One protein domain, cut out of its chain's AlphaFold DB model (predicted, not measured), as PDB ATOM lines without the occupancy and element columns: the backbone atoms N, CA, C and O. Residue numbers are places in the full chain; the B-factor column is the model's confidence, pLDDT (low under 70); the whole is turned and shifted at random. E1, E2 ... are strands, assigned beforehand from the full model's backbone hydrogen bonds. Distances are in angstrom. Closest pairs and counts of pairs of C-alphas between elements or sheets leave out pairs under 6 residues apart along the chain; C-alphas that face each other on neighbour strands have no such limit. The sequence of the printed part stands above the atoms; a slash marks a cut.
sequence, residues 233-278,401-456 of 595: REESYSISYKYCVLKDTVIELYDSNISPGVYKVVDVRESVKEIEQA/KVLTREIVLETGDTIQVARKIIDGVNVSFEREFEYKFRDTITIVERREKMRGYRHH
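AT A GLANCE: This is residues 233 to 278 and 401 to 456 of the 595 residues of the protein "DNA topoisomerase" of Archaeoglobales archaeon (UniProt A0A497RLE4). One curled, strongly twisted antiparallel sheet makes a V: the long ribbon of E1 and E6, with short E2 beside E1, is one arm, and E3, E4 and E5 are the other. It is a folded sheet, bent into two leaves that face each other, E2 E1 and E3 E4 E5, with E6 as hinge. The 102 printed residues, all strand in class with no named helix, hold E1 to E6 along the chain, in sheet order E2 E1 E6 E3 E4 E5. The whole is loose, radius of gyration of the C-alphas 17.1 A, spanning 50 by 37 by 24 A.

IN THESE COORDINATES: E1, residues 233 to 246, begins at C-alpha 233 (58.146, -3.182, 70.069) and measures 39.1 A. E2 is 249 to 253, E3 261 to 275, E4 401 to 409, E5 414 to 423. E6, 440 to 456, measures 42.4 A and ends at C-alpha 456 (51.556, -4.106, 66.611).

HOW THE PARTS SIT: Within hydrogen-bond range are N 244 and O 251 in hairpin E1 and E2, 2.8 A, and N 243 and O 444 between E1 and E6, 2.8 A. E3 bends by 78 degrees at residue 264, pairing before it with E6, N 443 and O 261 2.8 A, and after it with E4, N 269 and O 406 2.8 A. In hairpin E4 and E5, N 403 and O 420 are 2.8 A apart.

THE WHOLE: Residues 279 to 400 are not printed; C-alphas 278 and 401 are 13.1 A apart. The link E5 to E6 is long, and residues 421 to 439 are under pLDDT 70.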
ATOM      1  N   ARG A 233      57.205  -4.278  69.831       83.00
ATOM      2  CA  ARG A 233      58.146  -3.182  70.069       83.00
ATOM      3  C   ARG A 233      58.078  -2.756  71.524       83.00
ATOM      4  O   ARG A 233      56.996  -2.627  72.096       83.00
ATOM      5  N   GLU A 234      59.247  -2.551  72.122       84.56
ATOM      6  CA  GLU A 234      59.337  -1.804  73.370       84.56
ATOM      7  C   GLU A 234      59.161  -0.328  73.023       84.56
ATOM      8  O   GLU A 234      60.016   0.281  72.379       84.56
ATOM      9  N   GLU A 235      58.025   0.240  73.410       81.44
ATOM     10  CA  GLU A 235      57.716   1.638  73.150       81.44
ATOM     11  C   GLU A 235      57.654   2.387  74.479       81.44
ATOM     12  O   GLU A 235      57.024   1.958  75.450       81.44
ATOM     13  N   SER A 236      58.333   3.530  74.516       77.88
ATOM     14  CA  SER A 236      58.094   4.557  75.522       77.88
ATOM     15  C   SER A 236      57.280   5.647  74.851       77.88
ATOM     16  O   SER A 236      57.817   6.415  74.055       77.88
ATOM     17  N   TYR A 237      55.985   5.698  75.142       71.38
ATOM     18  CA  TYR A 237      55.113   6.758  74.652       71.38
ATOM     19  C   TYR A 237      54.584   7.562  75.833       71.38
ATOM     20  O   TYR A 237      54.316   7.038  76.917       71.38
ATOM     21  N   SER A 238      54.463   8.869  75.632       69.94
ATOM     22  CA  SER A 238      53.765   9.739  76.566       69.94
ATOM     23  C   SER A 238      52.392  10.038  76.002       69.94
ATOM     24  O   SER A 238      52.308  10.659  74.942       69.94
ATOM     25  N   ILE A 239      51.332   9.634  76.700       70.69
ATOM     26  CA  ILE A 239      50.016  10.204  76.416       70.69
ATOM     27  C   ILE A 239      49.950  11.523  77.172       70.69
ATOM     28  O   ILE A 239      50.147  11.562  78.389       70.69
ATOM     29  N   SER A 240      49.761  12.606  76.426       73.62
ATOM     30  CA  SER A 240      49.511  13.924  76.987       73.62
ATOM     31  C   SER A 240      48.015  14.177  76.941       73.62
ATOM     32  O   SER A 240      47.424  14.211  75.865       73.62
ATOM     33  N   TYR A 241      47.421  14.337  78.115       77.25
ATOM     34  CA  TYR A 241      46.062  14.827  78.256       77.25
ATOM     35  C   TYR A 241      46.139  16.265  78.743       77.25
ATOM     36  O   TYR A 241      46.645  16.522  79.841       77.25
ATOM     37  N   LYS A 242      45.656  17.203  77.933       81.19
ATOM     38  CA  LYS A 242      45.521  18.598  78.342       81.19
ATOM     39  C   LYS A 242      44.088  18.842  78.764       81.19
ATOM     40  O   LYS A 242      43.167  18.503  78.031       81.19
ATOM     41  N   TYR A 243      43.909  19.458  79.921       80.81
ATOM     42  CA  TYR A 243      42.599  19.867  80.395       80.81
ATOM     43  C   TYR A 243      42.593  21.356  80.693       80.81
ATOM     44  O   TYR A 243      43.532  21.877  81.292       80.81
ATOM     45  N   CYS A 244      41.517  22.022  80.302       79.69
ATOM     46  CA  CYS A 244      41.166  23.344  80.782       79.69
ATOM     47  C   CYS A 244      40.279  23.178  82.016       79.69
ATOM     48  O   CYS A 244      39.193  22.604  81.935       79.69
ATOM     49  N   VAL A 245      40.758  23.654  83.161       78.19
ATOM     50  CA  VAL A 245      40.000  23.706  84.408       78.19
ATOM     51  C   VAL A 245      39.470  25.118  84.578       78.19
ATOM     52  O   VAL A 245      40.238  26.082  84.659       78.19
ATOM     53  N   LEU A 246      38.149  25.222  84.640       73.12
ATOM     54  CA  LEU A 246      37.415  26.456  84.854       73.12
ATOM     55  C   LEU A 246      36.447  26.236  86.020       73.12
ATOM     56  O   LEU A 246      35.418  25.580  85.852       73.12
ATOM     57  N   LYS A 247      36.755  26.809  87.191       73.00
ATOM     58  CA  LYS A 247      36.007  26.567  88.443       73.00
ATOM     59  C   LYS A 247      35.892  25.056  88.716       73.00
ATOM     60  O   LYS A 247      36.925  24.410  88.860       73.00
ATOM     61  N   ASP A 248      34.675  24.509  88.727       70.19
ATOM     62  CA  ASP A 248      34.388  23.090  88.982       70.19
ATOM     63  C   ASP A 248      34.284  22.248  87.692       70.19
ATOM     64  O   ASP A 248      33.989  21.053  87.742       70.19
ATOM     65  N   THR A 249      34.528  22.851  86.524       64.38
ATOM     66  CA  THR A 249      34.408  22.198  85.215       64.38
ATOM     67  C   THR A 249      35.784  21.857  84.650       64.38
ATOM     68  O   THR A 249      36.679  22.701  84.600       64.38
ATOM     69  N   VAL A 250      35.937  20.624  84.163       71.94
ATOM     70  CA  VAL A 250      37.144  20.141  83.481       71.94
ATOM     71  C   VAL A 250      36.798  19.831  82.027       71.94
ATOM     72  O   VAL A 250      35.913  19.020  81.758       71.94
ATOM     73  N   ILE A 251      37.496  20.471  81.093       72.94
ATOM     74  CA  ILE A 251      37.317  20.289  79.650       72.94
ATOM     75  C   ILE A 251      38.583  19.655  79.091       72.94
ATOM     76  O   ILE A 251      39.664  20.218  79.231       72.94
ATOM     77  N   GLU A 252      38.460  18.500  78.446       75.19
ATOM     78  CA  GLU A 252      39.573  17.907  77.705       75.19
ATOM     79  C   GLU A 252      39.850  18.739  76.442       75.19
ATOM     80  O   GLU A 252      38.951  19.020  75.649       75.19
ATOM     81  N   LEU A 253      41.097  19.174  76.279       73.50
ATOM     82  CA  LEU A 253      41.562  19.927  75.122       73.50
ATOM     83  C   LEU A 253      42.167  18.953  74.112       73.50
ATOM     84  O   LEU A 253      43.284  18.469  74.299       73.50
ATOM     85  N   TYR A 254      41.444  18.694  73.026       62.88
ATOM     86  CA  TYR A 254      41.975  17.931  71.901       62.88
ATOM     87  C   TYR A 254      42.863  18.838  71.037       62.88
ATOM     88  O   TYR A 254      42.415  19.885  70.577       62.88
ATOM     89  N   ASP A 255      44.116  18.428  70.827       57.56
ATOM     90  CA  ASP A 255      45.043  19.030  69.853       57.56
ATOM     91  C   ASP A 255      45.376  20.525  70.075       57.56
ATOM     92  O   ASP A 255      45.551  21.299  69.135       57.56
ATOM     93  N   SER A 256      45.466  20.970  71.338       67.31
ATOM     94  CA  SER A 256      45.862  22.352  71.653       67.31
ATOM     95  C   SER A 256      47.382  22.492  71.825       67.31
ATOM     96  O   SER A 256      48.021  21.774  72.601       67.31
ATOM     97  N   ASN A 257      47.981  23.485  71.161       75.56
ATOM     98  CA  ASN A 257      49.397  23.848  71.338       75.56
ATOM     99  C   ASN A 257      49.659  24.701  72.589       75.56
ATOM    100  O   ASN A 257      50.792  25.103  72.847       75.56
ATOM    101  N   ILE A 258      48.629  24.949  73.398       81.00
ATOM    102  CA  ILE A 258      48.721  25.841  74.550       81.00
ATOM    103  C   ILE A 258      49.527  25.160  75.655       81.00
ATOM    104  O   ILE A 258      49.356  23.964  75.930       81.00
ATOM    105  N   SER A 259      50.456  25.904  76.247       82.25
ATOM    106  CA  SER A 259      51.312  25.385  77.312       82.25
ATOM    107  C   SER A 259      50.528  25.209  78.620       82.25
ATOM    108  O   SER A 259      49.503  25.860  78.817       82.25
ATOM    109  N   PRO A 260      50.964  24.319  79.525       83.31
ATOM    110  CA  PRO A 260      50.369  24.222  80.853       83.31
ATOM    111  C   PRO A 260      50.636  25.507  81.636       83.31
ATOM    112  O   PRO A 260      51.758  26.017  81.626       83.31
ATOM    113  N   GLY A 261      49.629  26.023  82.330       84.94
ATOM    114  CA  GLY A 261      49.741  27.300  83.019       84.94
ATOM    115  C   GLY A 261      48.402  27.858  83.475       84.94
ATOM    116  O   GLY A 261      47.337  27.316  83.181       84.94
ATOM    117  N   VAL A 262      48.479  28.958  84.214       83.56
ATOM    118  CA  VAL A 262      47.319  29.746  84.623       83.56
ATOM    119  C   VAL A 262      47.211  30.913  83.655       83.56
ATOM    120  O   VAL A 262      48.165  31.676  83.525       83.56
ATOM    121  N   TYR A 263      46.068  31.038  82.990       83.62
ATOM    122  CA  TYR A 263      45.832  32.076  81.993       83.62
ATOM    123  C   TYR A 263      44.612  32.901  82.367       83.62
ATOM    124  O   TYR A 263      43.578  32.369  82.792       83.62
ATOM    125  N   LYS A 264      44.709  34.213  82.158       82.12
ATOM    126  CA  LYS A 264      43.538  35.087  82.205       82.12
ATOM    127  C   LYS A 264      42.772  35.017  80.894       82.12
ATOM    128  O   LYS A 264      43.348  35.182  79.819       82.12
ATOM    129  N   VAL A 265      41.458  34.839  80.998       81.50
ATOM    130  CA  VAL A 265      40.548  35.050  79.872       81.50
ATOM    131  C   VAL A 265      40.421  36.555  79.648       81.50
ATOM    132  O   VAL A 265      39.881  37.271  80.497       81.50
ATOM    133  N   VAL A 266      40.947  37.036  78.521       85.38
ATOM    134  CA  VAL A 266      40.913  38.462  78.147       85.38
ATOM    135  C   VAL A 266      39.733  38.807  77.255       85.38
ATOM    136  O   VAL A 266      39.352  39.971  77.198       85.38
ATOM    137  N   ASP A 267      39.153  37.814  76.583       81.75
ATOM    138  CA  ASP A 267      37.996  37.987  75.713       81.75
ATOM    139  C   ASP A 267      37.214  36.670  75.585       81.75
ATOM    140  O   ASP A 267      37.758  35.576  75.758       81.75
ATOM    141  N   VAL A 268      35.924  36.785  75.295       81.00
ATOM    142  CA  VAL A 268      35.047  35.665  74.956       81.00
ATOM    143  C   VAL A 268      34.414  35.988  73.620       81.00
ATOM    144  O   VAL A 268      33.610  36.911  73.514       81.00
ATOM    145  N   ARG A 269      34.763  35.204  72.604       84.81
ATOM    146  CA  ARG A 269      34.248  35.386  71.256       84.81
ATOM    147  C   ARG A 269      33.161  34.376  70.981       84.81
ATOM    148  O   ARG A 269      33.334  33.168  71.136       84.81
ATOM    149  N   GLU A 270      32.043  34.901  70.523       85.69
ATOM    150  CA  GLU A 270      30.987  34.118  69.917       85.69
ATOM    151  C   GLU A 270      31.036  34.352  68.417       85.69
ATOM    152  O   GLU A 270      31.077  35.489  67.946       85.69
ATOM    153  N   SER A 271      31.039  33.267  67.656       85.38
ATOM    154  CA  SER A 271      30.840  33.339  66.219       85.38
ATOM    155  C   SER A 271      29.701  32.418  65.835       85.38
ATOM    156  O   SER A 271      29.632  31.271  66.272       85.38
ATOM    157  N   VAL A 272      28.796  32.936  65.018       86.62
ATOM    158  CA  VAL A 272      27.776  32.128  64.364       86.62
ATOM    159  C   VAL A 272      28.244  31.899  62.941       86.62
ATOM    160  O   VAL A 272      28.490  32.855  62.205       86.62
ATOM    161  N   LYS A 273      28.384  30.632  62.557       86.25
ATOM    162  CA  LYS A 273      28.680  30.239  61.180       86.25
ATOM    163  C   LYS A 273      27.558  29.373  60.650       86.25
ATOM    164  O   LYS A 273      27.118  28.438  61.315       86.25
ATOM    165  N   GLU A 274      27.124  29.682  59.443       87.06
ATOM    166  CA  GLU A 274      26.255  28.804  58.676       87.06
ATOM    167  C   GLU A 274      27.116  27.734  57.997       87.06
ATOM    168  O   GLU A 274      28.124  28.047  57.360       87.06
ATOM    169  N   ILE A 275      26.768  26.466  58.202       84.25
ATOM    170  CA  ILE A 275      27.472  25.312  57.652       84.25
ATOM    171  C   ILE A 275      26.491  24.525  56.792       84.25
ATOM    172  O   ILE A 275      25.492  23.994  57.278       84.25
ATOM    173  N   GLU A 276      26.821  24.408  55.512       86.12
ATOM    174  CA  GLU A 276      26.171  23.486  54.587       86.12
ATOM    175  C   GLU A 276      26.511  22.048  55.001       86.12
ATOM    176  O   GLU A 276      27.644  21.592  54.837       86.12
ATOM    177  N   GLN A 277      25.545  21.330  55.581       85.12
ATOM    178  CA  GLN A 277      25.712  19.913  55.937       85.12
ATOM    179  C   GLN A 277      25.274  18.961  54.816       85.12
ATOM    180  O   GLN A 277      25.558  17.762  54.894       85.12
ATOM    181  N   ALA A 278      24.597  19.480  53.785       89.62
ATOM    182  CA  ALA A 278      24.160  18.696  52.645       89.62
ATOM    183  C   ALA A 278      25.360  18.052  51.946       89.62
ATOM    184  O   ALA A 278      26.332  18.724  51.590       89.62
ATOM    185  N   LYS A 401      23.057  26.565  61.513       81.62
ATOM    186  CA  LYS A 401      23.826  27.624  62.174       81.62
ATOM    187  C   LYS A 401      24.468  27.056  63.418       81.62
ATOM    188  O   LYS A 401      23.790  26.592  64.336       81.62
ATOM    189  N   VAL A 402      25.787  27.116  63.436       81.62
ATOM    190  CA  VAL A 402      26.608  26.668  64.549       81.62
ATOM    191  C   VAL A 402      27.138  27.892  65.270       81.62
ATOM    192  O   VAL A 402      27.863  28.704  64.693       81.62
ATOM    193  N   LEU A 403      26.763  28.010  66.537       80.06
ATOM    194  CA  LEU A 403      27.403  28.901  67.484       80.06
ATOM    195  C   LEU A 403      28.675  28.218  67.981       80.06
ATOM    196  O   LEU A 403      28.615  27.203  68.680       80.06
ATOM    197  N   THR A 404      29.817  28.790  67.629       80.94
ATOM    198  CA  THR A 404      31.111  28.419  68.194       80.94
ATOM    199  C   THR A 404      31.519  29.473  69.204       80.94
ATOM    200  O   THR A 404      31.512  30.676  68.927       80.94
ATOM    201  N   ARG A 405      31.873  28.993  70.388       78.69
ATOM    202  CA  ARG A 405      32.236  29.784  71.552       78.69
ATOM    203  C   ARG A 405      33.701  29.536  71.869       78.69
ATOM    204  O   ARG A 405      34.092  28.406  72.171       78.69
ATOM    205  N   GLU A 406      34.492  30.595  71.775       83.88
ATOM    206  CA  GLU A 406      35.933  30.567  71.998       83.88
ATOM    207  C   GLU A 406      36.304  31.526  73.128       83.88
ATOM    208  O   GLU A 406      35.819  32.657  73.194       83.88
ATOM    209  N   ILE A 407      37.176  31.084  74.027       84.50
ATOM    210  CA  ILE A 407      37.837  31.974  74.984       84.50
ATOM    211  C   ILE A 407      39.187  32.391  74.418       84.50
ATOM    212  O   ILE A 407      39.915  31.557  73.881       84.50
ATOM    213  N   VAL A 408      39.513  33.674  74.541       84.50
ATOM    214  CA  VAL A 408      40.818  34.223  74.170       84.50
ATOM    215  C   VAL A 408      41.623  34.428  75.441       84.50
ATOM    216  O   VAL A 408      41.152  35.047  76.403       84.50
ATOM    217  N   LEU A 409      42.835  33.897  75.449       85.56
ATOM    218  CA  LEU A 409      43.763  34.006  76.567       85.56
ATOM    219  C   LEU A 409      44.601  35.274  76.449       85.56
ATOM    220  O   LEU A 409      44.757  35.833  75.367       85.56
ATOM    221  N   GLU A 410      45.184  35.720  77.560       84.31
ATOM    222  CA  GLU A 410      46.094  36.875  77.572       84.31
ATOM    223  C   GLU A 410      47.328  36.713  76.667       84.31
ATOM    224  O   GLU A 410      47.939  37.705  76.282       84.31
ATOM    225  N   THR A 411      47.659  35.479  76.275       84.06
ATOM    226  CA  THR A 411      48.693  35.164  75.276       84.06
ATOM    227  C   THR A 411      48.260  35.430  73.831       84.06
ATOM    228  O   THR A 411      49.103  35.444  72.940       84.06
ATOM    229  N   GLY A 412      46.963  35.635  73.587       82.25
ATOM    230  CA  GLY A 412      46.354  35.696  72.258       82.25
ATOM    231  C   GLY A 412      45.864  34.344  71.724       82.25
ATOM    232  O   GLY A 412      45.180  34.326  70.702       82.25
ATOM    233  N   ASP A 413      46.159  33.233  72.409       84.69
ATOM    234  CA  ASP A 413      45.670  31.899  72.040       84.69
ATOM    235  C   ASP A 413      44.151  31.781  72.232       84.69
ATOM    236  O   ASP A 413      43.581  32.391  73.141       84.69
ATOM    237  N   THR A 414      43.493  30.957  71.412       83.38
ATOM    238  CA  THR A 414      42.052  30.686  71.519       83.38
ATOM    239  C   THR A 414      41.764  29.232  71.880       83.38
ATOM    240  O   THR A 414      42.429  28.307  71.415       83.38
ATOM    241  N   ILE A 415      40.749  29.020  72.722       78.12
ATOM    242  CA  ILE A 415      40.238  27.689  73.073       78.12
ATOM    243  C   ILE A 415      38.762  27.625  72.725       78.12
ATOM    244  O   ILE A 415      37.959  28.376  73.280       78.12
ATOM    245  N   GLN A 416      38.394  26.679  71.862       76.50
ATOM    246  CA  GLN A 416      36.997  26.344  71.626       76.50
ATOM    247  C   GLN A 416      36.441  25.589  72.839       76.50
ATOM    248  O   GLN A 416      36.896  24.496  73.166       76.50
ATOM    249  N   VAL A 417      35.445  26.174  73.498       72.44
ATOM    250  CA  VAL A 417      34.855  25.644  74.742       72.44
ATOM    251  C   VAL A 417      33.407  25.196  74.570       72.44
ATOM    252  O   VAL A 417      32.915  24.400  75.367       72.44
ATOM    253  N   ALA A 418      32.729  25.657  73.518       68.75
ATOM    254  CA  ALA A 418      31.431  25.126  73.129       68.75
ATOM    255  C   ALA A 418      31.214  25.216  71.617       68.75
ATOM    256  O   ALA A 418      31.681  26.136  70.940       68.75
ATOM    257  N   ARG A 419      30.467  24.241  71.109       70.69
ATOM    258  CA  ARG A 419      29.923  24.210  69.758       70.69
ATOM    259  C   ARG A 419      28.481  23.750  69.886       70.69
ATOM    260  O   ARG A 419      28.233  22.722  70.512       70.69
ATOM    261  N   LYS A 420      27.551  24.577  69.419       71.94
ATOM    262  CA  LYS A 420      26.118  24.320  69.537       71.94
ATOM    263  C   LYS A 420      25.428  24.642  68.228       71.94
ATOM    264  O   LYS A 420      25.602  25.730  67.681       71.94
ATOM    265  N   ILE A 421      24.560  23.747  67.783       69.44
ATOM    266  CA  ILE A 421      23.598  24.072  66.733       69.44
ATOM    267  C   ILE A 421      22.487  24.929  67.330       69.44
ATOM    268  O   ILE A 421      21.812  24.521  68.274       69.44
ATOM    269  N   ILE A 422      22.334  26.137  66.795       69.44
ATOM    270  CA  ILE A 422      21.338  27.119  67.240       69.44
ATOM    271  C   ILE A 422      20.162  27.252  66.265       69.44
ATOM    272  O   ILE A 422      19.141  27.821  66.635       69.44
ATOM    273  N   ASP A 423      20.303  26.739  65.041       60.41
ATOM    274  CA  ASP A 423      19.274  26.750  63.999       60.41
ATOM    275  C   ASP A 423      19.522  25.586  63.021       60.41
ATOM    276  O   ASP A 423      20.673  25.328  62.652       60.41
ATOM    277  N   GLY A 424      18.458  24.891  62.613       58.84
ATOM    278  CA  GLY A 424      18.502  23.696  61.760       58.84
ATOM    279  C   GLY A 424      18.422  22.354  62.509       58.84
ATOM    280  O   GLY A 424      18.641  22.260  63.717       58.84
ATOM    281  N   VAL A 425      18.085  21.283  61.781       62.41
ATOM    282  CA  VAL A 425      18.024  19.914  62.323       62.41
ATOM    283  C   VAL A 425      19.415  19.287  62.258       62.41
ATOM    284  O   VAL A 425      19.956  19.071  61.171       62.41
ATOM    285  N   ASN A 426      19.987  18.993  63.427       57.16
ATOM    286  CA  ASN A 426      21.258  18.284  63.540       57.16
ATOM    287  C   ASN A 426      21.044  16.770  63.417       57.16
ATOM    288  O   ASN A 426      20.185  16.208  64.093       57.16
ATOM    289  N   VAL A 427      21.868  16.099  62.614       54.84
ATOM    290  CA  VAL A 427      21.897  14.626  62.507       54.84
ATOM    291  C   VAL A 427      22.989  14.011  63.407       54.84
ATOM    292  O   VAL A 427      23.232  12.809  63.388       54.84
ATOM    293  N   SER A 428      23.655  14.828  64.226       48.12
ATOM    294  CA  SER A 428      24.701  14.430  65.175       48.12
ATOM    295  C   SER A 428      24.536  15.155  66.520       48.12
ATOM    296  O   SER A 428      23.962  16.228  66.583       48.12
ATOM    297  N   PHE A 429      24.963  14.564  67.633       42.03
ATOM    298  CA  PHE A 429      24.793  15.173  68.962       42.03
ATOM    299  C   PHE A 429      25.909  16.190  69.267       42.03
ATOM    300  O   PHE A 429      27.067  15.920  68.962       42.03
ATOM    301  N   GLU A 430      25.593  17.299  69.947       45.94
ATOM    302  CA  GLU A 430      26.583  18.199  70.576       45.94
ATOM    303  C   GLU A 430      26.191  18.538  72.030       45.94
ATOM    304  O   GLU A 430      25.010  18.541  72.380       45.94
ATOM    305  N   ARG A 431      27.200  18.784  72.883       43.06
ATOM    306  CA  ARG A 431      27.093  19.141  74.316       43.06
ATOM    307  C   ARG A 431      27.385  20.633  74.534       43.06
ATOM    308  O   ARG A 431      28.261  21.184  73.875       43.06
ATOM    309  N   GLU A 432      26.723  21.246  75.518       41.66
ATOM    310  CA  GLU A 432      26.950  22.632  75.973       41.66
ATOM    311  C   GLU A 432      27.628  22.715  77.352       41.66
ATOM    312  O   GLU A 432      27.445  21.825  78.183       41.66
ATOM    313  N   PHE A 433      28.333  23.830  77.609       46.12
ATOM    314  CA  PHE A 433      28.900  24.215  78.914       46.12
ATOM    315  C   PHE A 433      28.808  25.748  79.141       46.12
ATOM    316  O   PHE A 433      28.829  26.516  78.176       46.12
ATOM    317  N   GLU A 434      28.740  26.205  80.402       40.28
ATOM    318  CA  GLU A 434      28.669  27.632  80.803       40.28
ATOM    319  C   GLU A 434      30.012  28.186  81.339       40.28
ATOM    320  O   GLU A 434      30.726  27.490  82.059       40.28
ATOM    321  N   TYR A 435      30.346  29.457  81.041       50.34
ATOM    322  CA  TYR A 435      31.556  30.163  81.525       50.34
ATOM    323  C   TYR A 435      31.405  31.708  81.511       50.34
ATOM    324  O   TYR A 435      30.466  32.216  80.896       50.34
ATOM    325  N   LYS A 436      32.286  32.477  82.195       47.84
ATOM    326  CA  LYS A 436      32.201  33.961  82.311       47.84
ATOM    327  C   LYS A 436      33.515  34.708  81.986       47.84
ATOM    328  O   LYS A 436      34.614  34.194  82.174       47.84
ATOM    329  N   PHE A 437      33.391  35.962  81.533       41.59
ATOM    330  CA  PHE A 437      34.495  36.910  81.287       41.59
ATOM    331  C   PHE A 437      35.284  37.222  82.579       41.59
ATOM    332  O   PHE A 437      34.666  37.436  83.623       41.59
ATOM    333  N   ARG A 438      36.627  37.292  82.497       51.69
ATOM    334  CA  ARG A 438      37.608  37.401  83.612       51.69
ATOM    335  C   ARG A 438      37.788  36.169  84.500       51.69
ATOM    336  O   ARG A 438      38.497  36.254  85.505       51.69
ATOM    337  N   ASP A 439      37.199  35.032  84.146       66.38
ATOM    338  CA  ASP A 439      37.557  33.796  84.826       66.38
ATOM    339  C   ASP A 439      39.047  33.474  84.590       66.38
ATOM    340  O   ASP A 439      39.636  33.789  83.552       66.38
ATOM    341  N   THR A 440      39.676  32.881  85.600       70.12
ATOM    342  CA  THR A 440      41.026  32.336  85.472       70.12
ATOM    343  C   THR A 440      40.889  30.878  85.074       70.12
ATOM    344  O   THR A 440      40.202  30.125  85.767       70.12
ATOM    345  N   ILE A 441      41.522  30.484  83.973       79.06
ATOM    346  CA  ILE A 441      41.574  29.079  83.576       79.06
ATOM    347  C   ILE A 441      42.932  28.494  83.925       79.06
ATOM    348  O   ILE A 441      43.965  29.157  83.818       79.06
ATOM    349  N   THR A 442      42.929  27.231  84.329       81.31
ATOM    350  CA  THR A 442      44.164  26.476  84.520       81.31
ATOM    351  C   THR A 442      44.249  25.412  83.447       81.31
ATOM    352  O   THR A 442      43.406  24.521  83.389       81.31
ATOM    353  N   ILE A 443      45.270  25.496  82.604       82.12
ATOM    354  CA  ILE A 443      45.607  24.423  81.680       82.12
ATOM    355  C   ILE A 443      46.551  23.485  82.406       82.12
ATOM    356  O   ILE A 443      47.695  23.830  82.704       82.12
ATOM    357  N   VAL A 444      46.060  22.290  82.694       82.88
ATOM    358  CA  VAL A 444      46.855  21.205  83.262       82.88
ATOM    359  C   VAL A 444      47.158  20.200  82.170       82.88
ATOM    360  O   VAL A 444      46.274  19.755  81.445       82.88
ATOM    361  N   GLU A 445      48.425  19.826  82.068       82.88
ATOM    362  CA  GLU A 445      48.855  18.723  81.225       82.88
ATOM    363  C   GLU A 445      49.238  17.555  82.117       82.88
ATOM    364  O   GLU A 445      50.178  17.627  82.912       82.88
ATOM    365  N   ARG A 446      48.516  16.451  81.969       80.69
ATOM    366  CA  ARG A 446      48.902  15.177  82.551       80.69
ATOM    367  C   ARG A 446      49.649  14.395  81.484       80.69
ATOM    368  O   ARG A 446      49.050  13.937  80.514       80.69
ATOM    369  N   ARG A 447      50.959  14.234  81.673       78.19
ATOM    370  CA  ARG A 447      51.768  13.313  80.871       78.19
ATOM    371  C   ARG A 447      51.896  11.996  81.600       78.19
ATOM    372  O   ARG A 447      52.548  11.919  82.638       78.19
ATOM    373  N   GLU A 448      51.337  10.955  81.018       77.38
ATOM    374  CA  GLU A 448      51.597   9.600  81.473       77.38
ATOM    375  C   GLU A 448      52.676   8.995  80.597       77.38
ATOM    376  O   GLU A 448      52.454   8.709  79.421       77.38
ATOM    377  N   LYS A 449      53.872   8.830  81.169       74.56
ATOM    378  CA  LYS A 449      54.916   8.027  80.542       74.56
ATOM    379  C   LYS A 449      54.554   6.570  80.742       74.56
ATOM    380  O   LYS A 449      54.675   6.043  81.844       74.56
ATOM    381  N   MET A 450      54.135   5.935  79.664       70.31
ATOM    382  CA  MET A 450      53.965   4.499  79.632       70.31
ATOM    383  C   MET A 450      55.203   3.900  78.985       70.31
ATOM    384  O   MET A 450      55.687   4.378  77.957       70.31
ATOM    385  N   ARG A 451      55.730   2.856  79.615       75.88
ATOM    386  CA  ARG A 451      56.768   2.013  79.039       75.88
ATOM    387  C   ARG A 451      56.238   0.598  79.051       75.88
ATOM    388  O   ARG A 451      55.853   0.091  80.101       75.88
ATOM    389  N   GLY A 452      56.184  -0.011  77.882       77.31
ATOM    390  CA  GLY A 452      55.654  -1.352  77.747       77.31
ATOM    391  C   GLY A 452      55.955  -1.940  76.386       77.31
ATOM    392  O   GLY A 452      56.442  -1.268  75.476       77.31
ATOM    393  N   TYR A 453      55.646  -3.221  76.266       80.12
ATOM    394  CA  TYR A 453      55.656  -3.904  74.988       80.12
ATOM    395  C   TYR A 453      54.298  -3.701  74.332       80.12
ATOM    396  O   TYR A 453      53.275  -4.104  74.889       80.12
ATOM    397  N   ARG A 454      54.285  -3.080  73.154       77.88
ATOM    398  CA  ARG A 454      53.095  -3.034  72.312       77.88
ATOM    399  C   ARG A 454      53.242  -4.096  71.236       77.88
ATOM    400  O   ARG A 454      54.256  -4.168  70.543       77.88
ATOM    401  N   HIS A 455      52.223  -4.938  71.124       79.75
ATOM    402  CA  HIS A 455      52.073  -5.812  69.975       79.75
ATOM    403  C   HIS A 455      51.377  -5.011  68.878       79.75
ATOM    404  O   HIS A 455      50.223  -4.617  69.034       79.75
ATOM    405  N   HIS A 456      52.106  -4.723  67.806       79.69
ATOM    406  CA  HIS A 456      51.556  -4.106  66.611       79.69
ATOM    407  C   HIS A 456      51.263  -5.215  65.612       79.69
ATOM    408  O   HIS A 456      52.176  -5.843  65.077       79.69
TER     409      HIS A 456